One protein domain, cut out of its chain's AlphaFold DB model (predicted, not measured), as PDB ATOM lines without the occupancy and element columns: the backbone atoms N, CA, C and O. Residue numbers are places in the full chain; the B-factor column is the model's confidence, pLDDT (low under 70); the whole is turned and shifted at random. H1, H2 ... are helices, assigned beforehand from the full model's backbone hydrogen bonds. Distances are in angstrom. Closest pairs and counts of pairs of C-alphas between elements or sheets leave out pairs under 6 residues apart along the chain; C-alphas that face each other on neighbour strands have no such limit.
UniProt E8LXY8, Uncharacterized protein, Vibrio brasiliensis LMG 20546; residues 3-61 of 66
ATOM      1  N   GLN A   3     256.777 208.548 176.999       61.12
ATOM      2  CA  GLN A   3     255.922 208.475 178.173       61.12
ATOM      3  C   GLN A   3     256.090 209.695 179.085       61.12
ATOM      4  O   GLN A   3     255.089 210.250 179.520       61.12
ATOM      5  N   LEU A   4     257.328 210.146 179.338       72.12
ATOM      6  CA  LEU A   4     257.576 211.330 180.173       72.12
ATOM      7  C   LEU A   4     257.097 212.615 179.485       72.12
ATOM      8  O   LEU A   4     256.525 213.485 180.135       72.12
ATOM      9  N   THR A   5     257.280 212.712 178.168       77.62
ATOM     10  CA  THR A   5     256.866 213.877 177.378       77.62
ATOM     11  C   THR A   5     255.345 213.993 177.321       77.62
ATOM     12  O   THR A   5     254.801 215.066 177.572       77.62
ATOM     13  N   VAL A   6     254.641 212.880 177.083       74.19
ATOM     14  CA  VAL A   6     253.169 212.832 177.105       74.19
ATOM     15  C   VAL A   6     252.629 213.150 178.498       74.19
ATOM     16  O   VAL A   6     251.676 213.916 178.620       74.19
ATOM     17  N   LEU A   7     253.260 212.624 179.552       75.25
ATOM     18  CA  LEU A   7     252.864 212.905 180.931       75.25
ATOM     19  C   LEU A   7     253.010 214.396 181.275       75.25
ATOM     20  O   LEU A   7     252.111 214.967 181.881       75.25
ATOM     21  N   SER A   8     254.105 215.034 180.851       73.94
ATOM     22  CA  SER A   8     254.367 216.459 181.092       73.94
ATOM     23  C   SER A   8     253.361 217.367 180.375       73.94
ATOM     24  O   SER A   8     252.785 218.263 180.990       73.94
ATOM     25  N   VAL A   9     253.064 217.086 179.100       76.50
ATOM     26  CA  VAL A   9     252.071 217.847 178.318       76.50
ATOM     27  C   VAL A   9     250.661 217.680 178.894       76.50
ATOM     28  O   VAL A   9     249.928 218.660 179.007       76.50
ATOM     29  N   LEU A  10     250.289 216.468 179.322       74.94
ATOM     30  CA  LEU A  10     249.011 216.229 180.003       74.94
ATOM     31  C   LEU A  10     248.934 216.974 181.338       74.94
ATOM     32  O   LEU A  10     247.925 217.616 181.613       74.94
ATOM     33  N   CYS A  11     250.002 216.939 182.138       71.00
ATOM     34  CA  CYS A  11     250.070 217.648 183.414       71.00
ATOM     35  C   CYS A  11     249.907 219.166 183.218       71.00
ATOM     36  O   CYS A  11     249.189 219.818 183.972       71.00
ATOM     37  N   TRP A  12     250.492 219.719 182.152       78.75
ATOM     38  CA  TRP A  12     250.377 221.135 181.800       78.75
ATOM     39  C   TRP A  12     248.963 221.541 181.347       78.75
ATOM     40  O   TRP A  12     248.442 222.553 181.814       78.75
ATOM     41  N   ILE A  13     248.305 220.740 180.499       73.38
ATOM     42  CA  ILE A  13     246.920 220.991 180.050       73.38
ATOM     43  C   ILE A  13     245.939 220.868 181.222       73.38
ATOM     44  O   ILE A  13     245.055 221.710 181.371       73.38
ATOM     45  N   VAL A  14     246.104 219.849 182.070       71.75
ATOM     46  CA  VAL A  14     245.263 219.638 183.258       71.75
ATOM     47  C   VAL A  14     245.444 220.776 184.256       71.75
ATOM     48  O   VAL A  14     244.446 221.289 184.751       71.75
ATOM     49  N   TRP A  15     246.679 221.223 184.503       70.38
ATOM     50  CA  TRP A  15     246.941 222.402 185.331       70.38
ATOM     51  C   TRP A  15     246.248 223.635 184.756       70.38
ATOM     52  O   TRP A  15     245.489 224.293 185.456       70.38
ATOM     53  N   TRP A  16     246.433 223.917 183.464       70.88
ATOM     54  CA  TRP A  16     245.793 225.057 182.807       70.88
ATOM     55  C   TRP A  16     244.262 225.022 182.910       70.88
ATOM     56  O   TRP A  16     243.634 226.050 183.153       70.88
ATOM     57  N   PHE A  17     243.656 223.846 182.741       69.06
ATOM     58  CA  PHE A  17     242.203 223.689 182.771       69.06
ATOM     59  C   PHE A  17     241.635 223.724 184.198       69.06
ATOM     60  O   PHE A  17     240.565 224.283 184.412       69.06
ATOM     61  N   ALA A  18     242.354 223.171 185.180       62.88
ATOM     62  CA  ALA A  18     241.913 223.104 186.573       62.88
ATOM     63  C   ALA A  18     242.156 224.408 187.354       62.88
ATOM     64  O   ALA A  18     241.357 224.758 188.216       62.88
ATOM     65  N   PHE A  19     243.238 225.139 187.060       56.53
ATOM     66  CA  PHE A  19     243.617 226.360 187.790       56.53
ATOM     67  C   PHE A  19     243.008 227.653 187.231       56.53
ATOM     68  O   PHE A  19     243.227 228.723 187.796       56.53
ATOM     69  N   ARG A  20     242.246 227.586 186.131       62.47
ATOM     70  CA  ARG A  20     241.639 228.770 185.505       62.47
ATOM     71  C   ARG A  20     240.488 229.382 186.322       62.47
ATOM     72  O   ARG A  20     240.220 230.564 186.144       62.47
ATOM     73  N   ASP A  21     239.844 228.631 187.218       59.38
ATOM     74  CA  ASP A  21     238.460 228.933 187.623       59.38
ATOM     75  C   ASP A  21     238.178 229.017 189.150       59.38
ATOM     76  O   ASP A  21     237.146 228.548 189.603       59.38
ATOM     77  N   ASN A  22     238.994 229.740 189.936       53.03
ATOM     78  CA  ASN A  22     238.676 230.311 191.282       53.03
ATOM     79  C   ASN A  22     239.120 229.529 192.551       53.03
ATOM     80  O   ASN A  22     238.628 228.437 192.799       53.03
ATOM     81  N   PRO A  23     239.928 230.124 193.458       51.72
ATOM     82  CA  PRO A  23     240.792 229.428 194.432       51.72
ATOM     83  C   PRO A  23     240.157 228.762 195.675       51.72
ATOM     84  O   PRO A  23     240.878 228.065 196.379       51.72
ATOM     85  N   GLN A  24     238.865 228.924 195.987       55.53
ATOM     86  CA  GLN A  24     238.315 228.477 197.292       55.53
ATOM     87  C   GLN A  24     237.546 227.146 197.281       55.53
ATOM     88  O   GLN A  24     237.445 226.497 198.317       55.53
ATOM     89  N   THR A  25     237.035 226.709 196.128       57.34
ATOM     90  CA  THR A  25     236.284 225.439 195.987       57.34
ATOM     91  C   THR A  25     237.148 224.336 195.350       57.34
ATOM     92  O   THR A  25     236.707 223.201 195.168       57.34
ATOM     93  N   ILE A  26     238.402 224.669 195.014       60.72
ATOM     94  CA  ILE A  26     239.308 223.842 194.207       60.72
ATOM     95  C   ILE A  26     239.763 222.599 194.949       60.72
ATOM     96  O   ILE A  26     239.917 221.585 194.298       60.72
ATOM     97  N   GLU A  27     239.941 222.598 196.269       63.56
ATOM     98  CA  GLU A  27     240.574 221.452 196.943       63.56
ATOM     99  C   GLU A  27     239.789 220.138 196.793       63.56
ATOM    100  O   GLU A  27     240.366 219.104 196.459       63.56
ATOM    101  N   SER A  28     238.463 220.160 196.953       65.12
ATOM    102  CA  SER A  28     237.646 218.943 196.825       65.12
ATOM    103  C   SER A  28     237.482 218.509 195.362       65.12
ATOM    104  O   SER A  28     237.611 217.328 195.032       65.12
ATOM    105  N   ILE A  29     237.294 219.477 194.458       70.06
ATOM    106  CA  ILE A  29     237.234 219.234 193.010       70.06
ATOM    107  C   ILE A  29     238.586 218.730 192.500       70.06
ATOM    108  O   ILE A  29     238.620 217.829 191.673       70.06
ATOM    109  N   ALA A  30     239.695 219.237 193.032       73.81
ATOM    110  CA  ALA A  30     241.049 218.819 192.706       73.81
ATOM    111  C   ALA A  30     241.345 217.413 193.217       73.81
ATOM    112  O   ALA A  30     242.036 216.689 192.522       73.81
ATOM    113  N   LEU A  31     240.809 216.976 194.362       75.75
ATOM    114  CA  LEU A  31     240.952 215.584 194.812       75.75
ATOM    115  C   LEU A  31     240.181 214.610 193.914       75.75
ATOM    116  O   LEU A  31     240.718 213.572 193.528       75.75
ATOM    117  N   ILE A  32     238.953 214.957 193.521       78.69
ATOM    118  CA  ILE A  32     238.165 214.152 192.576       78.69
ATOM    119  C   ILE A  32     238.819 214.177 191.188       78.69
ATOM    120  O   ILE A  32     238.948 213.131 190.560       78.69
ATOM    121  N   MET A  33     239.310 215.330 190.731       72.88
ATOM    122  CA  MET A  33     240.002 215.481 189.447       72.88
ATOM    123  C   MET A  33     241.382 214.837 189.440       72.88
ATOM    124  O   MET A  33     241.760 214.263 188.431       72.88
ATOM    125  N   ALA A  34     242.123 214.866 190.545       75.81
ATOM    126  CA  ALA A  34     243.362 214.117 190.700       75.81
ATOM    127  C   ALA A  34     243.054 212.622 190.660       75.81
ATOM    128  O   ALA A  34     243.692 211.895 189.904       75.81
ATOM    129  N   GLY A  35     242.019 212.169 191.374       77.31
ATOM    130  CA  GLY A  35     241.507 210.805 191.275       77.31
ATOM    131  C   GLY A  35     241.144 210.430 189.838       77.31
ATOM    132  O   GLY A  35     241.557 209.378 189.358       77.31
ATOM    133  N   PHE A  36     240.456 211.313 189.116       81.25
ATOM    134  CA  PHE A  36     240.057 211.114 187.726       81.25
ATOM    135  C   PHE A  36     241.243 211.157 186.757       81.25
ATOM    136  O   PHE A  36     241.288 210.371 185.821       81.25
ATOM    137  N   ALA A  37     242.238 212.008 186.997       76.50
ATOM    138  CA  ALA A  37     243.468 212.080 186.220       76.50
ATOM    139  C   ALA A  37     244.315 210.822 186.429       76.50
ATOM    140  O   ALA A  37     244.794 210.249 185.455       76.50
ATOM    141  N   PHE A  38     244.440 210.338 187.668       77.19
ATOM    142  CA  PHE A  38     245.111 209.075 187.981       77.19
ATOM    143  C   PHE A  38     244.375 207.873 187.375       77.19
ATOM    144  O   PHE A  38     245.014 207.009 186.773       77.19
ATOM    145  N   ASN A  39     243.043 207.829 187.470       78.75
ATOM    146  CA  ASN A  39     242.228 206.771 186.865       78.75
ATOM    147  C   ASN A  39     242.275 206.838 185.328       78.75
ATOM    148  O   ASN A  39     242.439 205.818 184.667       78.75
ATOM    149  N   GLY A  40     242.234 208.045 184.764       80.94
ATOM    150  CA  GLY A  40     242.345 208.328 183.336       80.94
ATOM    151  C   GLY A  40     243.720 207.996 182.765       80.94
ATOM    152  O   GLY A  40     243.794 207.465 181.665       80.94
ATOM    153  N   LEU A  41     244.810 208.210 183.510       77.69
ATOM    154  CA  LEU A  41     246.158 207.768 183.132       77.69
ATOM    155  C   LEU A  41     246.279 206.249 183.144       77.69
ATOM    156  O   LEU A  41     246.834 205.676 182.210       77.69
ATOM    157  N   LEU A  42     245.759 205.596 184.188       80.62
ATOM    158  CA  LEU A  42     245.709 204.136 184.266       80.62
ATOM    159  C   LEU A  42     244.897 203.562 183.105       80.62
ATOM    160  O   LEU A  42     245.359 202.636 182.435       80.62
ATOM    161  N   PHE A  43     243.735 204.154 182.824       82.44
ATOM    162  CA  PHE A  43     242.881 203.782 181.709       82.44
ATOM    163  C   PHE A  43     243.565 204.043 180.373       82.44
ATOM    164  O   PHE A  43     243.589 203.145 179.552       82.44
ATOM    165  N   LEU A  44     244.188 205.203 180.152       80.69
ATOM    166  CA  LEU A  44     244.884 205.542 178.909       80.69
ATOM    167  C   LEU A  44     246.117 204.656 178.686       80.69
ATOM    168  O   LEU A  44     246.394 204.258 177.558       80.69
ATOM    169  N   HIS A  45     246.832 204.294 179.751       77.81
ATOM    170  CA  HIS A  45     247.945 203.350 179.700       77.81
ATOM    171  C   HIS A  45     247.464 201.937 179.330       77.81
ATOM    172  O   HIS A  45     248.005 201.304 178.419       77.81
ATOM    173  N   LEU A  46     246.401 201.456 179.984       78.69
ATOM    174  CA  LEU A  46     245.747 200.191 179.643       78.69
ATOM    175  C   LEU A  46     245.128 200.224 178.247       78.69
ATOM    176  O   LEU A  46     245.228 199.234 177.538       78.69
ATOM    177  N   TRP A  47     244.554 201.348 177.830       82.69
ATOM    178  CA  TRP A  47     243.956 201.589 176.521       82.69
ATOM    179  C   TRP A  47     245.015 201.570 175.436       82.69
ATOM    180  O   TRP A  47     244.842 200.916 174.418       82.69
ATOM    181  N   MET A  48     246.162 202.200 175.674       78.69
ATOM    182  CA  MET A  48     247.305 202.094 174.786       78.69
ATOM    183  C   MET A  48     247.714 200.624 174.664       78.69
ATOM    184  O   MET A  48     247.773 200.096 173.561       78.69
ATOM    185  N   ARG A  49     247.867 199.885 175.766       76.62
ATOM    186  CA  ARG A  49     248.200 198.457 175.674       76.62
ATOM    187  C   ARG A  49     247.097 197.616 175.017       76.62
ATOM    188  O   ARG A  49     247.412 196.736 174.235       76.62
ATOM    189  N   PHE A  50     245.826 197.862 175.297       78.94
ATOM    190  CA  PHE A  50     244.714 197.011 174.872       78.94
ATOM    191  C   PHE A  50     244.165 197.374 173.495       78.94
ATOM    192  O   PHE A  50     243.631 196.500 172.834       78.94
ATOM    193  N   VAL A  51     244.317 198.615 173.033       79.06
ATOM    194  CA  VAL A  51     243.872 199.081 171.710       79.06
ATOM    195  C   VAL A  51     245.035 199.122 170.721       79.06
ATOM    196  O   VAL A  51     244.873 198.632 169.605       79.06
ATOM    197  N   ILE A  52     246.238 199.587 171.100       77.19
ATOM    198  CA  ILE A  52     247.381 199.593 170.163       77.19
ATOM    199  C   ILE A  52     247.877 198.173 169.854       77.19
ATOM    200  O   ILE A  52     248.221 197.920 168.703       77.19
ATOM    201  N   LEU A  53     247.902 197.217 170.796       72.38
ATOM    202  CA  LEU A  53     248.313 195.835 170.471       72.38
ATOM    203  C   LEU A  53     247.430 195.159 169.409       72.38
ATOM    204  O   LEU A  53     247.995 194.647 168.436       72.38
ATOM    205  N   PRO A  54     246.087 195.134 169.529       72.81
ATOM    206  CA  PRO A  54     245.250 194.563 168.483       72.81
ATOM    207  C   PRO A  54     245.264 195.415 167.219       72.81
ATOM    208  O   PRO A  54     245.250 194.850 166.127       72.81
ATOM    209  N   TRP A  55     245.356 196.743 167.322       74.12
ATOM    210  CA  TRP A  55     245.401 197.599 166.138       74.12
ATOM    211  C   TRP A  55     246.706 197.426 165.348       74.12
ATOM    212  O   TRP A  55     246.670 197.270 164.132       74.12
ATOM    213  N   ARG A  56     247.854 197.284 166.021       70.81
ATOM    214  CA  ARG A  56     249.140 196.939 165.390       70.81
ATOM    215  C   ARG A  56     249.137 195.527 164.803       70.81
ATOM    216  O   ARG A  56     249.681 195.323 163.723       70.81
ATOM    217  N   LYS A  57     248.496 194.558 165.468       68.06
ATOM    218  CA  LYS A  57     248.308 193.199 164.925       68.06
ATOM    219  C   LYS A  57     247.435 193.200 163.661       68.06
ATOM    220  O   LYS A  57     247.674 192.388 162.772       68.06
ATOM    221  N   ARG A  58     246.448 194.097 163.564       66.88
ATOM    222  CA  ARG A  58     245.631 194.273 162.352       66.88
ATOM    223  C   ARG A  58     246.403 194.993 161.243       66.88
ATOM    224  O   ARG A  58     246.429 194.487 160.132       66.88
ATOM    225  N   ASN A  59     247.104 196.081 161.557       62.75
ATOM    226  CA  ASN A  59     247.845 196.874 160.567       62.75
ATOM    227  C   ASN A  59     249.095 196.162 160.013       62.75
ATOM    228  O   ASN A  59     249.550 196.493 158.926       62.75
ATOM    229  N   GLY A  60     249.658 195.184 160.732       59.28
ATOM    230  CA  GLY A  60     250.775 194.371 160.235       59.28
ATOM    231  C   GLY A  60     250.384 193.338 159.174       59.28
ATOM    232  O   GLY A  60     251.248 192.892 158.438       59.28
ATOM    233  N   LYS A  61     249.099 192.971 159.066       55.34
ATOM    234  CA  LYS A  61     248.611 192.012 158.057       55.34
ATOM    235  C   LYS A  61     248.278 192.647 156.707       55.34
ATOM    236  O   LYS A  61     248.076 191.921 155.744       55.34
TER     237      LYS A  61
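AT A GLANCE: This is residues 3 to 61 of the 66 residues of an uncharacterized protein of Vibrio brasiliensis LMG 20546 (UniProt E8LXY8). A short helix, H1, and a much longer one, H2, make a loose, narrow V: the chain turns at the link between them and H2 runs back past H1, its far part, residues 46 to 59, sticking out free. The printed part has 59 residues with two named helices, H1 then H2, and no named strand: all helix. It is only just extended, close to loose, with a radius of gyration of the C-alphas of 15.6 A, a rod spanning 54 by 19 by 16 A.

IN THESE COORDINATES: H1, residues 3 to 18, begins at C-alpha 3 (255.922, 208.475, 178.173) and is 21.9 A long from first to last C-alpha. H2, residues 26 to 59, is 44.0 A long and ends at C-alpha 59 (247.845, 196.874, 160.567). H2 has a kink of 25 degrees near residue 53.

HOW THE PARTS SIT: H1 and H2 are close but not clearly touching; their closest C-alphas, of Ala 18 and Ala 30, are 7.5 A apart. They run opposite ways at a steep tilt of 38 degrees. Every O i to N i+4 pair is within hydrogen-bond range in H1, and 28 of 30 in H2.

THE WHOLE: The two C-alphas farthest apart, of Gln 24 and Lys 61, are 54.5 A apart. The printed part has no cut, and the link from H1 to H2 is short. pLDDT is under 70 at residue 3, residues 17 to 28 and residues 57 to 61.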